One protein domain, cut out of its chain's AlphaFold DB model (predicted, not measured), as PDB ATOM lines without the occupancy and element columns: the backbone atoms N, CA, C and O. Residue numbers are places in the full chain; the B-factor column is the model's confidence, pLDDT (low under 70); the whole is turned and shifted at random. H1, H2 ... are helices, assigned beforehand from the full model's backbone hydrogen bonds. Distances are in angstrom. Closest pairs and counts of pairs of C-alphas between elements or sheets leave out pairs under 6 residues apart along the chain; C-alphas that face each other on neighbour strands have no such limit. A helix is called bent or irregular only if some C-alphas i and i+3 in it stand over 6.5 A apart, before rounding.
ATOM      1  N   GLY A  20     104.431 283.132 300.766       66.06
ATOM      2  CA  GLY A  20     105.017 282.177 301.718       66.06
ATOM      3  C   GLY A  20     104.914 280.724 301.247       66.06
ATOM      4  O   GLY A  20     105.881 279.968 301.336       66.06
ATOM      5  N   GLY A  21     103.760 280.354 300.684       67.62
ATOM      6  CA  GLY A  21     103.553 279.038 300.080       67.62
ATOM      7  C   GLY A  21     104.389 278.854 298.813       67.62
ATOM      8  O   GLY A  21     105.005 277.806 298.632       67.62
ATOM      9  N   THR A  22     104.489 279.889 297.971       73.06
ATOM     10  CA  THR A  22     105.326 279.872 296.764       73.06
ATOM     11  C   THR A  22     106.808 279.705 297.102       73.06
ATOM     12  O   THR A  22     107.471 278.889 296.474       73.06
ATOM     13  N   LEU A  23     107.326 280.409 298.116       71.38
ATOM     14  CA  LEU A  23     108.719 280.288 298.568       71.38
ATOM     15  C   LEU A  23     109.020 278.901 299.149       71.38
ATOM     16  O   LEU A  23     110.056 278.322 298.831       71.38
ATOM     17  N   GLY A  24     108.101 278.349 299.950       71.75
ATOM     18  CA  GLY A  24     108.207 276.975 300.451       71.75
ATOM     19  C   GLY A  24     108.225 275.949 299.315       71.75
ATOM     20  O   GLY A  24     109.086 275.074 299.287       71.75
ATOM     21  N   CYS A  25     107.340 276.113 298.328       72.25
ATOM     22  CA  CYS A  25     107.303 275.276 297.128       72.25
ATOM     23  C   CYS A  25     108.599 275.387 296.305       72.25
ATOM     24  O   CYS A  25     109.137 274.377 295.857       72.25
ATOM     25  N   LEU A  26     109.157 276.593 296.153       79.44
ATOM     26  CA  LEU A  26     110.406 276.812 295.416       79.44
ATOM     27  C   LEU A  26     111.607 276.143 296.098       79.44
ATOM     28  O   LEU A  26     112.411 275.492 295.435       79.44
ATOM     29  N   LEU A  27     111.711 276.267 297.426       76.56
ATOM     30  CA  LEU A  27     112.753 275.608 298.221       76.56
ATOM     31  C   LEU A  27     112.653 274.083 298.126       76.56
ATOM     32  O   LEU A  27     113.666 273.402 297.984       76.56
ATOM     33  N   MET A  28     111.434 273.550 298.149       79.12
ATOM     34  CA  MET A  28     111.167 272.127 297.979       79.12
ATOM     35  C   MET A  28     111.569 271.625 296.589       79.12
ATOM     36  O   MET A  28     112.234 270.595 296.484       79.12
ATOM     37  N   LEU A  29     111.230 272.363 295.527       80.06
ATOM     38  CA  LEU A  29     111.651 272.043 294.160       80.06
ATOM     39  C   LEU A  29     113.176 272.073 294.020       80.06
ATOM     40  O   LEU A  29     113.741 271.174 293.403       80.06
ATOM     41  N   MET A  30     113.856 273.046 294.639       80.81
ATOM     42  CA  MET A  30     115.321 273.072 294.667       80.81
ATOM     43  C   MET A  30     115.914 271.890 295.433       80.81
ATOM     44  O   MET A  30     116.883 271.300 294.965       80.81
ATOM     45  N   ALA A  31     115.326 271.497 296.565       76.50
ATOM     46  CA  ALA A  31     115.766 270.321 297.311       76.50
ATOM     47  C   ALA A  31     115.583 269.031 296.493       76.50
ATOM     48  O   ALA A  31     116.504 268.224 296.417       76.50
ATOM     49  N   MET A  32     114.439 268.855 295.821       75.75
ATOM     50  CA  MET A  32     114.217 267.703 294.938       75.75
ATOM     51  C   MET A  32     115.176 267.697 293.746       75.75
ATOM     52  O   MET A  32     115.719 266.646 293.410       75.75
ATOM     53  N   TYR A  33     115.435 268.861 293.142       79.81
ATOM     54  CA  TYR A  33     116.421 269.004 292.074       79.81
ATOM     55  C   TYR A  33     117.819 268.604 292.553       79.81
ATOM     56  O   TYR A  33     118.505 267.847 291.876       79.81
ATOM     57  N   PHE A  34     118.223 269.043 293.745       73.62
ATOM     58  CA  PHE A  34     119.518 268.692 294.323       73.62
ATOM     59  C   PHE A  34     119.630 267.195 294.647       73.62
ATOM     60  O   PHE A  34     120.697 266.612 294.503       73.62
ATOM     61  N   ILE A  35     118.532 266.546 295.032       74.44
ATOM     62  CA  ILE A  35     118.501 265.099 295.284       74.44
ATOM     63  C   ILE A  35     118.572 264.298 293.970       74.44
ATOM     64  O   ILE A  35     119.250 263.269 293.911       74.44
ATOM     65  N   MET A  36     117.904 264.763 292.906       70.50
ATOM     66  CA  MET A  36     117.868 264.076 291.606       70.50
ATOM     67  C   MET A  36     119.098 264.323 290.727       70.50
ATOM     68  O   MET A  36     119.571 263.398 290.076       70.50
ATOM     69  N   LEU A  37     119.580 265.563 290.670       71.12
ATOM     70  CA  LEU A  37     120.615 266.037 289.741       71.12
ATOM     71  C   LEU A  37     121.844 266.596 290.470       71.12
ATOM     72  O   LEU A  37     122.730 267.174 289.839       71.12
ATOM     73  N   GLY A  38     121.900 266.453 291.796       67.56
ATOM     74  CA  GLY A  38     123.066 266.837 292.576       67.56
ATOM     75  C   GLY A  38     124.309 266.080 292.113       67.56
ATOM     76  O   GLY A  38     124.209 264.909 291.734       67.56
ATOM     77  N   PRO A  39     125.485 266.726 292.135       66.69
ATOM     78  CA  PRO A  39     126.724 266.100 291.695       66.69
ATOM     79  C   PRO A  39     126.945 264.784 292.449       66.69
ATOM     80  O   PRO A  39     126.783 264.742 293.667       66.69
ATOM     81  N   GLU A  40     127.327 263.719 291.739       56.94
ATOM     82  CA  GLU A  40     127.425 262.344 292.273       56.94
ATOM     83  C   GLU A  40     128.291 262.227 293.538       56.94
ATOM     84  O   GLU A  40     128.102 261.332 294.357       56.94
ATOM     85  N   GLN A  41     129.217 263.166 293.734       56.34
ATOM     86  CA  GLN A  41     130.111 263.238 294.891       56.34
ATOM     87  C   GLN A  41     129.450 263.820 296.153       56.34
ATOM     88  O   GLN A  41     130.074 263.869 297.212       56.34
ATOM     89  N   THR A  42     128.201 264.283 296.071       59.88
ATOM     90  CA  THR A  42     127.455 264.777 297.232       59.88
ATOM     91  C   THR A  42     126.719 263.644 297.943       59.88
ATOM     92  O   THR A  42     126.143 262.747 297.328       59.88
ATOM     93  N   VAL A  43     126.709 263.711 299.279       57.31
ATOM     94  CA  VAL A  43     126.101 262.711 300.182       57.31
ATOM     95  C   VAL A  43     124.588 262.537 299.944       57.31
ATOM     96  O   VAL A  43     124.005 261.534 300.337       57.31
ATOM     97  N   LEU A  44     123.950 263.500 299.271       59.72
ATOM     98  CA  LEU A  44     122.502 263.592 299.069       59.72
ATOM     99  C   LEU A  44     122.012 263.170 297.672       59.72
ATOM    100  O   LEU A  44     120.817 263.289 297.410       59.72
ATOM    101  N   SER A  45     122.883 262.677 296.783       69.19
ATOM    102  CA  SER A  45     122.432 262.182 295.473       69.19
ATOM    103  C   SER A  45     121.661 260.859 295.611       69.19
ATOM    104  O   SER A  45     122.027 259.996 296.416       69.19
ATOM    105  N   ILE A  46     120.624 260.656 294.788       70.94
ATOM    106  CA  ILE A  46     119.896 259.372 294.705       70.94
ATOM    107  C   ILE A  46     120.849 258.199 294.472       70.94
ATOM    108  O   ILE A  46     120.663 257.131 295.052       70.94
ATOM    109  N   HIS A  47     121.889 258.393 293.659       70.38
ATOM    110  CA  HIS A  47     122.840 257.335 293.345       70.38
ATOM    111  C   HIS A  47     123.614 256.885 294.593       70.38
ATOM    112  O   HIS A  47     123.726 255.686 294.853       70.38
ATOM    113  N   THR A  48     124.072 257.843 295.402       73.19
ATOM    114  CA  THR A  48     124.774 257.607 296.673       73.19
ATOM    115  C   THR A  48     123.863 256.937 297.703       73.19
ATOM    116  O   THR A  48     124.286 256.028 298.418       73.19
ATOM    117  N   ILE A  49     122.590 257.341 297.748       76.31
ATOM    118  CA  ILE A  49     121.573 256.732 298.613       76.31
ATOM    119  C   ILE A  49     121.327 255.277 298.194       76.31
ATOM    120  O   ILE A  49     121.347 254.378 299.033       76.31
ATOM    121  N   CYS A  50     121.161 255.006 296.898       75.69
ATOM    122  CA  CYS A  50     120.942 253.655 296.390       75.69
ATOM    123  C   CYS A  50     122.137 252.723 296.631       75.69
ATOM    124  O   CYS A  50     121.925 251.551 296.945       75.69
ATOM    125  N   THR A  51     123.381 253.198 296.506       81.38
ATOM    126  CA  THR A  51     124.563 252.380 296.830       81.38
ATOM    127  C   THR A  51     124.660 252.074 298.321       81.38
ATOM    128  O   THR A  51     124.960 250.935 298.667       81.38
ATOM    129  N   HIS A  52     124.326 253.023 299.201       79.94
ATOM    130  CA  HIS A  52     124.277 252.766 300.646       79.94
ATOM    131  C   HIS A  52     123.167 251.778 301.016       79.94
ATOM    132  O   HIS A  52     123.394 250.869 301.810       79.94
ATOM    133  N   ILE A  53     121.991 251.895 300.394       81.06
ATOM    134  CA  ILE A  53     120.871 250.968 300.603       81.06
ATOM    135  C   ILE A  53     121.233 249.545 300.163       81.06
ATOM    136  O   ILE A  53     120.875 248.586 300.838       81.06
ATOM    137  N   LYS A  54     121.970 249.389 299.057       81.06
ATOM    138  CA  LYS A  54     122.420 248.071 298.578       81.06
ATOM    139  C   LYS A  54     123.466 247.407 299.478       81.06
ATOM    140  O   LYS A  54     123.656 246.202 299.363       81.06
ATOM    141  N   ALA A  55     124.150 248.167 300.333       82.44
ATOM    142  CA  ALA A  55     125.132 247.635 301.278       82.44
ATOM    143  C   ALA A  55     124.498 247.106 302.582       82.44
ATOM    144  O   ALA A  55     125.202 246.539 303.416       82.44
ATOM    145  N   LEU A  56     123.190 247.299 302.773       84.00
ATOM    146  CA  LEU A  56     122.444 246.882 303.961       84.00
ATOM    147  C   LEU A  56     121.837 245.480 303.809       84.00
ATOM    148  O   LEU A  56     121.797 244.902 302.723       84.00
ATOM    149  N   SER A  57     121.349 244.928 304.924       87.19
ATOM    150  CA  SER A  57     120.605 243.666 304.914       87.19
ATOM    151  C   SER A  57     119.299 243.800 304.114       87.19
ATOM    152  O   SER A  57     118.718 244.884 304.017       87.19
ATOM    153  N   SER A  58     118.794 242.696 303.552       83.88
ATOM    154  CA  SER A  58     117.564 242.691 302.737       83.88
ATOM    155  C   SER A  58     116.324 243.185 303.496       83.88
ATOM    156  O   SER A  58     115.420 243.784 302.904       83.88
ATOM    157  N   LEU A  59     116.289 242.974 304.815       84.50
ATOM    158  CA  LEU A  59     115.217 243.445 305.687       84.50
ATOM    159  C   LEU A  59     115.285 244.970 305.869       84.50
ATOM    160  O   LEU A  59     114.284 245.653 305.643       84.50
ATOM    161  N   ASP A  60     116.466 245.514 306.167       79.75
ATOM    162  CA  ASP A  60     116.674 246.962 306.329       79.75
ATOM    163  C   ASP A  60     116.438 247.719 305.019       79.75
ATOM    164  O   ASP A  60     115.809 248.777 305.006       79.75
ATOM    165  N   GLN A  61     116.876 247.145 303.895       82.19
ATOM    166  CA  GLN A  61     116.637 247.691 302.563       82.19
ATOM    167  C   GLN A  61     115.138 247.875 302.295       82.19
ATOM    168  O   GLN A  61     114.722 248.928 301.809       82.19
ATOM    169  N   THR A  62     114.324 246.877 302.641       79.38
ATOM    170  CA  THR A  62     112.870 246.915 302.439       79.38
ATOM    171  C   THR A  62     112.210 247.966 303.333       79.38
ATOM    172  O   THR A  62     111.364 248.732 302.870       79.38
ATOM    173  N   ILE A  63     112.635 248.058 304.598       84.69
ATOM    174  CA  ILE A  63     112.147 249.074 305.541       84.69
ATOM    175  C   ILE A  63     112.461 250.480 305.024       84.69
ATOM    176  O   ILE A  63     111.572 251.331 304.978       84.69
ATOM    177  N   ILE A  64     113.699 250.722 304.591       83.38
ATOM    178  CA  ILE A  64     114.117 252.029 304.076       83.38
ATOM    179  C   ILE A  64     113.334 252.384 302.812       83.38
ATOM    180  O   ILE A  64     112.832 253.500 302.718       83.38
ATOM    181  N   LEU A  65     113.158 251.445 301.878       80.88
ATOM    182  CA  LEU A  65     112.353 251.650 300.667       80.88
ATOM    183  C   LEU A  65     110.894 252.015 300.978       80.88
ATOM    184  O   LEU A  65     110.334 252.872 300.297       80.88
ATOM    185  N   CYS A  66     110.297 251.430 302.019       83.75
ATOM    186  CA  CYS A  66     108.948 251.779 302.475       83.75
ATOM    187  C   CYS A  66     108.881 253.142 303.186       83.75
ATOM    188  O   CYS A  66     107.894 253.863 303.045       83.75
ATOM    189  N   LEU A  67     109.918 253.519 303.941       81.00
ATOM    190  CA  LEU A  67     109.967 254.788 304.680       81.00
ATOM    191  C   LEU A  67     110.351 255.985 303.803       81.00
ATOM    192  O   LEU A  67     109.943 257.110 304.090       81.00
ATOM    193  N   LEU A  68     111.095 255.761 302.721       80.25
ATOM    194  CA  LEU A  68     111.554 256.799 301.799       80.25
ATOM    195  C   LEU A  68     110.411 257.670 301.227       80.25
ATOM    196  O   LEU A  68     110.490 258.894 301.348       80.25
ATOM    197  N   PRO A  69     109.318 257.116 300.656       77.12
ATOM    198  CA  PRO A  69     108.208 257.926 300.146       77.12
ATOM    199  C   PRO A  69     107.451 258.671 301.255       77.12
ATOM    200  O   PRO A  69     106.959 259.778 301.025       77.12
ATOM    201  N   ILE A  70     107.388 258.108 302.466       81.56
ATOM    202  CA  ILE A  70     106.783 258.765 303.633       81.56
ATOM    203  C   ILE A  70     107.628 259.977 304.032       81.56
ATOM    204  O   ILE A  70     107.093 261.072 304.202       81.56
ATOM    205  N   TYR A  71     108.950 259.807 304.107       77.88
ATOM    206  CA  TYR A  71     109.892 260.888 304.383       77.88
ATOM    207  C   TYR A  71     109.785 262.006 303.338       77.88
ATOM    208  O   TYR A  71     109.637 263.170 303.704       77.88
ATOM    209  N   PHE A  72     109.762 261.662 302.046       75.12
ATOM    210  CA  PHE A  72     109.571 262.645 300.978       75.12
ATOM    211  C   PHE A  72     108.230 263.364 301.073       75.12
ATOM    212  O   PHE A  72     108.190 264.580 300.912       75.12
ATOM    213  N   SER A  73     107.145 262.658 301.390       75.12
ATOM    214  CA  SER A  73     105.829 263.279 301.572       75.12
ATOM    215  C   SER A  73     105.841 264.271 302.737       75.12
ATOM    216  O   SER A  73     105.383 265.400 302.588       75.12
ATOM    217  N   ILE A  74     106.429 263.903 303.878       79.00
ATOM    218  CA  ILE A  74     106.570 264.807 305.030       79.00
ATOM    219  C   ILE A  74     107.438 266.011 304.666       79.00
ATOM    220  O   ILE A  74     107.100 267.137 305.016       79.00
ATOM    221  N   MET A  75     108.535 265.801 303.943       72.31
ATOM    222  CA  MET A  75     109.410 266.884 303.515       72.31
ATOM    223  C   MET A  75     108.686 267.831 302.548       72.31
ATOM    224  O   MET A  75     108.790 269.047 302.692       72.31
ATOM    225  N   ILE A  76     107.893 267.295 301.618       70.75
ATOM    226  CA  ILE A  76     107.139 268.060 300.621       70.75
ATOM    227  C   ILE A  76     106.006 268.856 301.282       70.75
ATOM    228  O   ILE A  76     105.977 270.087 301.253       70.75
ATOM    229  N   PHE A  77     105.088 268.167 301.954       74.06
ATOM    230  CA  PHE A  77     103.914 268.802 302.550       74.06
ATOM    231  C   PHE A  77     104.267 269.607 303.809       74.06
ATOM    232  O   PHE A  77     103.698 270.673 304.051       74.06
ATOM    233  N   GLY A  78     105.246 269.146 304.589       75.56
ATOM    234  CA  GLY A  78     105.729 269.827 305.788       75.56
ATOM    235  C   GLY A  78     106.492 271.112 305.478       75.56
ATOM    236  O   GLY A  78     106.246 272.125 306.130       75.56
ATOM    237  N   SER A  79     107.361 271.126 304.460       70.06
ATOM    238  CA  SER A  79     108.064 272.356 304.058       70.06
ATOM    239  C   SER A  79     107.117 273.401 303.467       70.06
ATOM    240  O   SER A  79     107.275 274.586 303.758       70.06
ATOM    241  N   GLY A  80     106.080 272.982 302.733       68.81
ATOM    242  CA  GLY A  80     105.012 273.874 302.276       68.81
ATOM    243  C   GLY A  80     104.266 274.540 303.438       68.81
ATOM    244  O   GLY A  80     104.095 275.761 303.450       68.81
ATOM    245  N   PHE A  81     103.888 273.764 304.460       73.81
ATOM    246  CA  PHE A  81     103.213 274.282 305.654       73.81
ATOM    247  C   PHE A  81     104.111 275.214 306.486       73.81
ATOM    248  O   PHE A  81     103.695 276.310 306.869       73.81
ATOM    249  N   ILE A  82     105.366 274.820 306.721       74.81
ATOM    250  CA  ILE A  82     106.348 275.627 307.460       74.81
ATOM    251  C   ILE A  82     106.677 276.918 306.697       74.81
ATOM    252  O   ILE A  82     106.699 277.995 307.295       74.81
ATOM    253  N   GLY A  83     106.881 276.833 305.379       68.75
ATOM    254  CA  GLY A  83     107.134 277.978 304.503       68.75
ATOM    255  C   GLY A  83     105.969 278.965 304.487       68.75
ATOM    256  O   GLY A  83     106.180 280.174 304.569       68.75
ATOM    257  N   TRP A  84     104.730 278.467 304.507       69.56
ATOM    258  CA  TRP A  84     103.546 279.312 304.638       69.56
ATOM    259  C   TRP A  84     103.482 280.035 305.992       69.56
ATOM    260  O   TRP A  84     103.274 281.251 306.031       69.56
ATOM    261  N   ILE A  85     103.729 279.340 307.108       76.06
ATOM    262  CA  ILE A  85     103.749 279.955 308.448       76.06
ATOM    263  C   ILE A  85     104.860 281.005 308.566       76.06
ATOM    264  O   ILE A  85     104.632 282.106 309.073       76.06
ATOM    265  N   LEU A  86     106.074 280.683 308.118       72.31
ATOM    266  CA  LEU A  86     107.205 281.607 308.175       72.31
ATOM    267  C   LEU A  86     106.997 282.795 307.239       72.31
ATOM    268  O   LEU A  86     107.220 283.929 307.652       72.31
ATOM    269  N   GLY A  87     106.503 282.561 306.024       70.06
ATOM    270  CA  GLY A  87     106.214 283.614 305.058       70.06
ATOM    271  C   GLY A  87     105.123 284.566 305.540       70.06
ATOM    272  O   GLY A  87     105.290 285.779 305.456       70.06
ATOM    273  N   THR A  88     104.044 284.049 306.135       69.88
ATOM    274  CA  THR A  88     102.982 284.893 306.714       69.88
ATOM    275  C   THR A  88     103.477 285.698 307.918       69.88
ATOM    276  O   THR A  88     103.146 286.879 308.042       69.88
ATOM    277  N   LYS A  89     104.314 285.113 308.788       70.81
ATOM    278  CA  LYS A  89     104.947 285.838 309.903       70.81
ATOM    279  C   LYS A  89     105.938 286.902 309.428       70.81
ATOM    280  O   LYS A  89     105.891 288.024 309.927       70.81
ATOM    281  N   ALA A  90     106.792 286.578 308.460       67.12
ATOM    282  CA  ALA A  90     107.751 287.510 307.877       67.12
ATOM    283  C   ALA A  90     107.030 288.676 307.189       67.12
ATOM    284  O   ALA A  90     107.340 289.831 307.461       67.12
ATOM    285  N   HIS A  91     106.000 288.392 306.388       65.31
ATOM    286  CA  HIS A  91     105.184 289.416 305.740       65.31
ATOM    287  C   HIS A  91     104.565 290.376 306.764       65.31
ATOM    288  O   HIS A  91     104.679 291.590 306.616       65.31
ATOM    289  N   ARG A  92     103.994 289.856 307.864       68.38
ATOM    290  CA  ARG A  92     103.496 290.704 308.962       68.38
ATOM    291  C   ARG A  92     104.597 291.562 309.581       68.38
ATOM    292  O   ARG A  92     104.336 292.715 309.889       68.38
ATOM    293  N   LEU A  93     105.801 291.030 309.777       70.94
ATOM    294  CA  LEU A  93     106.927 291.772 310.356       70.94
ATOM    295  C   LEU A  93     107.431 292.897 309.441       70.94
ATOM    296  O   LEU A  93     107.670 294.001 309.924       70.94
ATOM    297  N   PHE A  94     107.558 292.642 308.139       66.06
ATOM    298  CA  PHE A  94     108.048 293.636 307.181       66.06
ATOM    299  C   PHE A  94     107.001 294.710 306.865       66.06
ATOM    300  O   PHE A  94     107.320 295.895 306.899       66.06
ATOM    301  N   PHE A  95     105.739 294.334 306.640       61.94
ATOM    302  CA  PHE A  95     104.692 295.303 306.294       61.94
ATOM    303  C   PHE A  95     104.161 296.091 307.493       61.94
ATOM    304  O   PHE A  95     103.729 297.225 307.322       61.94
ATOM    305  N   ARG A  96     104.262 295.566 308.722       54.56
ATOM    306  CA  ARG A  96     103.952 296.343 309.939       54.56
ATOM    307  C   ARG A  96     105.006 297.413 310.249       54.56
ATOM    308  O   ARG A  96     104.762 298.251 311.101       54.56
ATOM    309  N   LYS A  97     106.170 297.376 309.593       42.38
ATOM    310  CA  LYS A  97     107.237 298.376 309.748       42.38
ATOM    311  C   LYS A  97     107.192 299.478 308.677       42.38
ATOM    312  O   LYS A  97     107.940 300.441 308.785       42.38
TER     313      LYS A  97
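This is residues 20 to 97 of the 99 residues of an uncharacterized protein of Gammaproteobacteria bacterium RIFCSPHIGHO2_12_FULL_35_23 (UniProt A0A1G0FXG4). Three helices make a long, open triangle: bent H3 is the longest side, H1 and H2 the others, and residues 92 to 97 stick out. The printed part has 78 residues, 65 of them in the three named helices, H1, H2 and H3 in that order along the chain, with no named strand; the class is all helix, and the whole is loose, with a radius of gyration of the C-alphas of 16.7 A, spanning 56 by 25 by 14 A.

Find C-alpha 20 at (105.017, 282.177, 301.718); from there H1, residues 20 to 37, runs 25.4 A. H2 is residues 46 to 54. H3, residues 58 to 95, was assigned as one helix by its hydrogen bonds but is bent, with C-alphas 66 and 69 6.6 A apart: arm H3a is residues 58 to 66, and H3b, residues 69 to 95, runs 38.0 A to C-alpha 95 at (104.692, 295.303, 306.294).

H1 touches H3b with residues 20 to 28 alone, closest at the C-alphas of Gly 20 and Gly 87, 3.8 A. Hairpin H2 and H3a only just touch, with 3 pairs of C-alphas within 8 A, closest Ile 53 and Gln 61, 5.7 A. H1 and H3a are apart. In H1, H2, H3a and H3b every O i to N i+4 pair is within hydrogen-bond range.

The C-alphas farthest apart, Ser 58 and Lys 97, are 57.1 A apart. The printed part has no cut and no long link. Look for pLDDT under 70 at 21 residues, among them 38 to 45.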